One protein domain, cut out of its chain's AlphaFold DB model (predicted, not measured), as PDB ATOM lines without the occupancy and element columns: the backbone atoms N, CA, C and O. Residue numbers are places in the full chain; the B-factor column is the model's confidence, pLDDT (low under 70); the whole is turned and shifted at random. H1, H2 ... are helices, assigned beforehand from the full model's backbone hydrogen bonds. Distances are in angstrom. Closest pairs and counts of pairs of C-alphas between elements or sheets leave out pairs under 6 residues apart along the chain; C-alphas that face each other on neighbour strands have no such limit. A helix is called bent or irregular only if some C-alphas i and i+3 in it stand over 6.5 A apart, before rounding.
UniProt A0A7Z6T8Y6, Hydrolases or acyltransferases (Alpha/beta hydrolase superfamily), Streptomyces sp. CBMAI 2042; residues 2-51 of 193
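What this domain is: This is residues 2 to 51 of the 193 residues of the protein "Hydrolases or acyltransferases (Alpha/beta hydrolase superfamily)" of Streptomyces sp. CBMAI 2042 (UniProt A0A7Z6T8Y6). The model is a helical hairpin of two helices, H1 and H2, side by side and running opposite ways, with a small third helix, H3, of four residues near the end of the printed part. After H2 the backbone turns back through residues 36 to 45, which hold no named element, and so reaches H3, which is apart from H2. The printed part has 50 residues, with three named helices in the order H1, H2, H3 and no named strand; the class is all helix, with 30 of the 50 residues in named helices. It is compact, with a radius of gyration of the C-alphas of 10.5 A, and its C-alphas span 29 by 23 by 16 A.

How they stand to each other: Helix H1, residues 8 to 19, and helix H2, residues 22 to 35, form a helical hairpin over a tight link of 2 residues. They touch, with 9 pairs of C-alphas within 8 A, and H2 does so with residues 24 to 28 alone. The closest C-alphas of the two are those of Ala 18 and Ala 24, 4.7 A apart. Their lines stand at a shallow tilt of 23 degrees, opposite ways, and their centres are 9.9 A apart. Helix H3, residues 46 to 49, and H1 only just touch, with 3 pairs of C-alphas within 8 A; H1 does so with residues 10 to 14 alone. The closest C-alphas of this pair are those of Ala 14 and Leu 48, 6.6 A apart. H2 and H3 are apart. In H1 every O i to N i+4 pair is within hydrogen-bond range, in H2 7 of 10 are, and H3 is too short for such a pair; its one O i to N i+3 pair is within range.

Where its parts are: H1 runs from Gly 8, with its C-alpha at (38.205, 39.570, -22.440), to Leu 19, 16.7 A from first to last C-alpha. H2, the longest helix with 14 residues, runs from Asp 22, with its C-alpha at (55.437, 38.822, -35.886), to Ala 35, over 21.8 A. H2 is irregular: C-alphas 23 and 26 are 7.3 A apart. H3 runs over 4.7 A from Pro 46 to Ala 49, with C-alpha 49 at (34.887, 44.986, -34.503).

The domain as a whole: The two C-alphas farthest apart are those of Pro 2 and Asp 22, at 30.9 A. The first and last printed C-alphas, those of Pro 2 and Ala 51, are 16.6 A apart. The printed part has no cut. The link from H2 to H3, of 10 residues, is short, and no link is long. The mean pLDDT of the printed part is 79.2; 14 residues are under 70, namely residues 2 to 4, 38 to 41, 43 and 45 to 50.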
ATOM      1  N   PRO A   2      28.374  53.749 -31.613       46.19
ATOM      2  CA  PRO A   2      28.972  53.685 -30.281       46.19
ATOM      3  C   PRO A   2      29.719  52.350 -30.144       46.19
ATOM      4  O   PRO A   2      29.176  51.303 -30.490       46.19
ATOM      5  N   GLY A   3      31.005  52.437 -29.800       57.56
ATOM      6  CA  GLY A   3      31.978  51.367 -30.008       57.56
ATOM      7  C   GLY A   3      31.645  50.105 -29.219       57.56
ATOM      8  O   GLY A   3      31.252  50.181 -28.057       57.56
ATOM      9  N   VAL A   4      31.820  48.946 -29.853       64.12
ATOM     10  CA  VAL A   4      31.746  47.647 -29.180       64.12
ATOM     11  C   VAL A   4      32.746  47.662 -28.010       64.12
ATOM     12  O   VAL A   4      33.920  47.973 -28.230       64.12
ATOM     13  N   PRO A   5      32.321  47.389 -26.762       71.88
ATOM     14  CA  PRO A   5      33.220  47.424 -25.615       71.88
ATOM     15  C   PRO A   5      34.279  46.323 -25.728       71.88
ATOM     16  O   PRO A   5      33.971  45.190 -26.108       71.88
ATOM     17  N   LEU A   6      35.526  46.623 -25.351       78.19
ATOM     18  CA  LEU A   6      36.558  45.593 -25.250       78.19
ATOM     19  C   LEU A   6      36.187  44.614 -24.132       78.19
ATOM     20  O   LEU A   6      36.187  44.958 -22.952       78.19
ATOM     21  N   THR A   7      35.913  43.372 -24.511       82.44
ATOM     22  CA  THR A   7      35.737  42.258 -23.578       82.44
ATOM     23  C   THR A   7      37.018  41.431 -23.494       82.44
ATOM     24  O   THR A   7      37.888  41.509 -24.366       82.44
ATOM     25  N   GLY A   8      37.119  40.554 -22.492       81.94
ATOM     26  CA  GLY A   8      38.205  39.570 -22.440       81.94
ATOM     27  C   GLY A   8      38.258  38.666 -23.680       81.94
ATOM     28  O   GLY A   8      39.338  38.237 -24.072       81.94
ATOM     29  N   ASN A   9      37.121  38.412 -24.337       81.56
ATOM     30  CA  ASN A   9      37.081  37.659 -25.593       81.56
ATOM     31  C   ASN A   9      37.652  38.477 -26.757       81.56
ATOM     32  O   ASN A   9      38.484  37.956 -27.493       81.56
ATOM     33  N   GLY A  10      37.292  39.761 -26.863       82.69
ATOM     34  CA  GLY A  10      37.861  40.659 -27.873       82.69
ATOM     35  C   GLY A  10      39.379  40.815 -27.730       82.69
ATOM     36  O   GLY A  10      40.103  40.765 -28.718       82.69
ATOM     37  N   LEU A  11      39.889  40.903 -26.494       83.31
ATOM     38  CA  LEU A  11      41.334  40.939 -26.246       83.31
ATOM     39  C   LEU A  11      42.030  39.635 -26.669       83.31
ATOM     40  O   LEU A  11      43.090  39.678 -27.285       83.31
ATOM     41  N   ARG A  12      41.446  38.470 -26.369       85.38
ATOM     42  CA  ARG A  12      42.016  37.177 -26.792       85.38
ATOM     43  C   ARG A  12      41.989  37.003 -28.304       85.38
ATOM     44  O   ARG A  12      42.960  36.500 -28.853       85.38
ATOM     45  N   GLN A  13      40.932  37.462 -28.970       84.44
ATOM     46  CA  GLN A  13      40.869  37.486 -30.430       84.44
ATOM     47  C   GLN A  13      41.963  38.390 -31.014       84.44
ATOM     48  O   GLN A  13      42.667  37.973 -31.929       84.44
ATOM     49  N   ALA A  14      42.182  39.576 -30.433       85.50
ATOM     50  CA  ALA A  14      43.281  40.473 -30.806       85.50
ATOM     51  C   ALA A  14      44.643  39.783 -30.730       85.50
ATOM     52  O   ALA A  14      45.445  39.866 -31.659       85.50
ATOM     53  N   LEU A  15      44.889  39.096 -29.612       86.88
ATOM     54  CA  LEU A  15      46.123  38.358 -29.384       86.88
ATOM     55  C   LEU A  15      46.270  37.211 -30.384       86.88
ATOM     56  O   LEU A  15      47.308  37.109 -31.025       86.88
ATOM     57  N   GLN A  16      45.233  36.391 -30.567       87.56
ATOM     58  CA  GLN A  16      45.260  35.264 -31.498       87.56
ATOM     59  C   GLN A  16      45.533  35.711 -32.938       87.56
ATOM     60  O   GLN A  16      46.373  35.116 -33.610       87.56
ATOM     61  N   ASN A  17      44.861  36.765 -33.404       87.25
ATOM     62  CA  ASN A  17      45.067  37.302 -34.749       87.25
ATOM     63  C   ASN A  17      46.501  37.808 -34.924       87.25
ATOM     64  O   ASN A  17      47.131  37.554 -35.946       87.25
ATOM     65  N   ALA A  18      47.045  38.470 -33.904       89.94
ATOM     66  CA  ALA A  18      48.410  38.969 -33.943       89.94
ATOM     67  C   ALA A  18      49.466  37.857 -33.958       89.94
ATOM     68  O   ALA A  18      50.520  38.041 -34.552       89.94
ATOM     69  N   LEU A  19      49.199  36.689 -33.365       91.06
ATOM     70  CA  LEU A  19      50.128  35.555 -33.420       91.06
ATOM     71  C   LEU A  19      50.357  35.034 -34.844       91.06
ATOM     72  O   LEU A  19      51.370  34.382 -35.079       91.06
ATOM     73  N   GLN A  20      49.463  35.333 -35.792       92.19
ATOM     74  CA  GLN A  20      49.606  34.914 -37.189       92.19
ATOM     75  C   GLN A  20      50.789  35.581 -37.903       92.19
ATOM     76  O   GLN A  20      51.203  35.083 -38.947       92.19
ATOM     77  N   SER A  21      51.354  36.668 -37.363       93.12
ATOM     78  CA  SER A  21      52.524  37.348 -37.922       93.12
ATOM     79  C   SER A  21      53.277  38.136 -36.850       93.12
ATOM     80  O   SER A  21      52.683  38.959 -36.159       93.12
ATOM     81  N   ASP A  22      54.605  38.004 -36.788       91.44
ATOM     82  CA  ASP A  22      55.437  38.822 -35.886       91.44
ATOM     83  C   ASP A  22      55.263  40.340 -36.136       91.44
ATOM     84  O   ASP A  22      55.439  41.163 -35.235       91.44
ATOM     85  N   GLN A  23      54.859  40.733 -37.349       90.81
ATOM     86  CA  GLN A  23      54.595  42.132 -37.709       90.81
ATOM     87  C   GLN A  23      53.300  42.675 -37.078       90.81
ATOM     88  O   GLN A  23      53.112  43.889 -36.974       90.81
ATOM     89  N   ALA A  24      52.412  41.794 -36.610       90.12
ATOM     90  CA  ALA A  24      51.095  42.143 -36.094       90.12
ATOM     91  C   ALA A  24      51.063  42.381 -34.570       90.12
ATOM     92  O   ALA A  24      49.990  42.586 -34.005       90.12
ATOM     93  N   PHE A  25      52.210  42.422 -33.879       90.62
ATOM     94  CA  PHE A  25      52.254  42.609 -32.418       90.62
ATOM     95  C   PHE A  25      52.015  44.047 -31.940       90.62
ATOM     96  O   PHE A  25      51.565  44.262 -30.811       90.62
ATOM     97  N   ALA A  26      52.278  45.059 -32.769       90.62
ATOM     98  CA  ALA A  26      52.129  46.451 -32.341       90.62
ATOM     99  C   ALA A  26      50.663  46.867 -32.052       90.62
ATOM    100  O   ALA A  26      50.437  47.536 -31.037       90.62
ATOM    101  N   PRO A  27      49.654  46.495 -32.872       86.38
ATOM    102  CA  PRO A  27      48.244  46.767 -32.579       86.38
ATOM    103  C   PRO A  27      47.730  46.242 -31.222       86.38
ATOM    104  O   PRO A  27      47.266  47.073 -30.434       86.38
ATOM    105  N   PRO A  28      47.832  44.943 -30.867       86.44
ATOM    106  CA  PRO A  28      47.362  44.463 -29.566       86.44
ATOM    107  C   PRO A  28      48.163  45.058 -28.400       86.44
ATOM    108  O   PRO A  28      47.593  45.310 -27.343       86.44
ATOM    109  N   ALA A  29      49.451  45.376 -28.575       88.94
ATOM    110  CA  ALA A  29      50.220  46.078 -27.546       88.94
ATOM    111  C   ALA A  29      49.663  47.486 -27.259       88.94
ATOM    112  O   ALA A  29      49.595  47.900 -26.100       88.94
ATOM    113  N   ARG A  30      49.228  48.225 -28.290       86.19
ATOM    114  CA  ARG A  30      48.526  49.509 -28.109       86.19
ATOM    115  C   ARG A  30      47.171  49.322 -27.429       86.19
ATOM    116  O   ARG A  30      46.842  50.121 -26.558       86.19
ATOM    117  N   LEU A  31      46.433  48.270 -27.789       84.75
ATOM    118  CA  LEU A  31      45.145  47.927 -27.179       84.75
ATOM    119  C   LEU A  31      45.281  47.626 -25.676       84.75
ATOM    120  O   LEU A  31      44.486  48.105 -24.874       84.75
ATOM    121  N   ILE A  32      46.316  46.881 -25.281       86.50
ATOM    122  CA  ILE A  32      46.610  46.592 -23.870       86.50
ATOM    123  C   ILE A  32      46.951  47.884 -23.120       86.50
ATOM    124  O   ILE A  32      46.392  48.135 -22.056       86.50
ATOM    125  N   ARG A  33      47.822  48.734 -23.684       87.44
ATOM    126  CA  ARG A  33      48.189  50.009 -23.046       87.44
ATOM    127  C   ARG A  33      47.000  50.956 -22.888       87.44
ATOM    128  O   ARG A  33      46.896  51.610 -21.857       87.44
ATOM    129  N   SER A  34      46.104  51.037 -23.874       83.56
ATOM    130  CA  SER A  34      44.918  51.899 -23.780       83.56
ATOM    131  C   SER A  34      43.906  51.382 -22.758       83.56
ATOM    132  O   SER A  34      43.331  52.182 -22.023       83.56
ATOM    133  N   ALA A  35      43.745  50.061 -22.640       82.44
ATOM    134  CA  ALA A  35      42.906  49.447 -21.612       82.44
ATOM    135  C   ALA A  35      43.437  49.668 -20.180       82.44
ATOM    136  O   ALA A  35      42.654  49.664 -19.236       82.44
ATOM    137  N   GLN A  36      44.748  49.876 -20.014       84.12
ATOM    138  CA  GLN A  36      45.385  50.202 -18.729       84.12
ATOM    139  C   GLN A  36      45.344  51.702 -18.378       84.12
ATOM    140  O   GLN A  36      45.674  52.070 -17.252       84.12
ATOM    141  N   GLY A  37      44.990  52.575 -19.327       78.62
ATOM    142  CA  GLY A  37      44.955  54.024 -19.125       78.62
ATOM    143  C   GLY A  37      43.779  54.488 -18.258       78.62
ATOM    144  O   GLY A  37      42.760  53.810 -18.162       78.62
ATOM    145  N   ALA A  38      43.898  55.687 -17.676       65.56
ATOM    146  CA  ALA A  38      42.915  56.257 -16.745       65.56
ATOM    147  C   ALA A  38      41.490  56.393 -17.323       65.56
ATOM    148  O   ALA A  38      40.521  56.356 -16.569       65.56
ATOM    149  N   GLU A  39      41.351  56.523 -18.647       68.19
ATOM    150  CA  GLU A  39      40.046  56.597 -19.320       68.19
ATOM    151  C   GLU A  39      39.435  55.222 -19.640       68.19
ATOM    152  O   GLU A  39      38.235  55.145 -19.901       68.19
ATOM    153  N   GLY A  40      40.229  54.138 -19.648       64.88
ATOM    154  CA  GLY A  40      39.755  52.756 -19.825       64.88
ATOM    155  C   GLY A  40      38.921  52.488 -21.087       64.88
ATOM    156  O   GLY A  40      38.121  51.554 -21.104       64.88
ATOM    157  N   ARG A  41      39.062  53.310 -22.138       69.25
ATOM    158  CA  ARG A  41      38.237  53.275 -23.361       69.25
ATOM    159  C   ARG A  41      39.060  52.902 -24.598       69.25
ATOM    160  O   ARG A  41      39.392  53.767 -25.408       69.25
ATOM    161  N   PRO A  42      39.416  51.619 -24.767       73.19
ATOM    162  CA  PRO A  42      40.118  51.159 -25.956       73.19
ATOM    163  C   PRO A  42      39.257  51.333 -27.217       73.19
ATOM    164  O   PRO A  42      38.080  50.975 -27.233       73.19
ATOM    165  N   VAL A  43      39.866  51.834 -28.294       69.62
ATOM    166  CA  VAL A  43      39.269  51.825 -29.637       69.62
ATOM    167  C   VAL A  43      39.589  50.480 -30.280       69.62
ATOM    168  O   VAL A  43      40.764  50.138 -30.442       69.62
ATOM    169  N   LEU A  44      38.557  49.711 -30.628       70.00
ATOM    170  CA  LEU A  44      38.743  48.448 -31.336       70.00
ATOM    171  C   LEU A  44      39.120  48.718 -32.800       70.00
ATOM    172  O   LEU A  44      38.457  49.527 -33.454       70.00
ATOM    173  N   PRO A  45      40.159  48.055 -33.328       68.31
ATOM    174  CA  PRO A  45      40.431  48.079 -34.753       68.31
ATOM    175  C   PRO A  45      39.310  47.322 -35.508       68.31
ATOM    176  O   PRO A  45      38.707  46.411 -34.928       68.31
ATOM    177  N   PRO A  46      38.982  47.692 -36.762       68.12
ATOM    178  CA  PRO A  46      37.857  47.116 -37.509       68.12
ATOM    179  C   PRO A  46      37.888  45.588 -37.608       68.12
ATOM    180  O   PRO A  46      36.847  44.943 -37.531       68.12
ATOM    181  N   GLU A  47      39.086  45.007 -37.681       66.75
ATOM    182  CA  GLU A  47      39.324  43.562 -37.770       66.75
ATOM    183  C   GLU A  47      38.905  42.809 -36.495       66.75
ATOM    184  O   GLU A  47      38.778  41.588 -36.502       66.75
ATOM    185  N   LEU A  48      38.698  43.530 -35.388       68.12
ATOM    186  CA  LEU A  48      38.155  43.016 -34.127       68.12
ATOM    187  C   LEU A  48      36.725  43.492 -33.856       68.12
ATOM    188  O   LEU A  48      36.118  43.078 -32.871       68.12
ATOM    189  N   ALA A  49      36.205  44.395 -34.684       63.69
ATOM    190  CA  ALA A  49      34.887  44.986 -34.503       63.69
ATOM    191  C   ALA A  49      33.772  44.160 -35.167       63.69
ATOM    192  O   ALA A  49      32.608  44.331 -34.807       63.69
ATOM    193  N   GLY A  50      34.119  43.280 -36.114       66.62
ATOM    194  CA  GLY A  50      33.182  42.423 -36.840       66.62
ATOM    195  C   GLY A  50      33.389  40.936 -36.556       66.62
ATOM    196  O   GLY A  50      34.516  40.470 -36.394       66.62
ATOM    197  N   ALA A  51      32.288  40.186 -36.512       73.38
ATOM    198  CA  ALA A  51      32.344  38.735 -36.632       73.38
ATOM    199  C   ALA A  51      32.793  38.337 -38.049       73.38
ATOM    200  O   ALA A  51      32.680  39.130 -38.988       73.38
TER     201      ALA A  51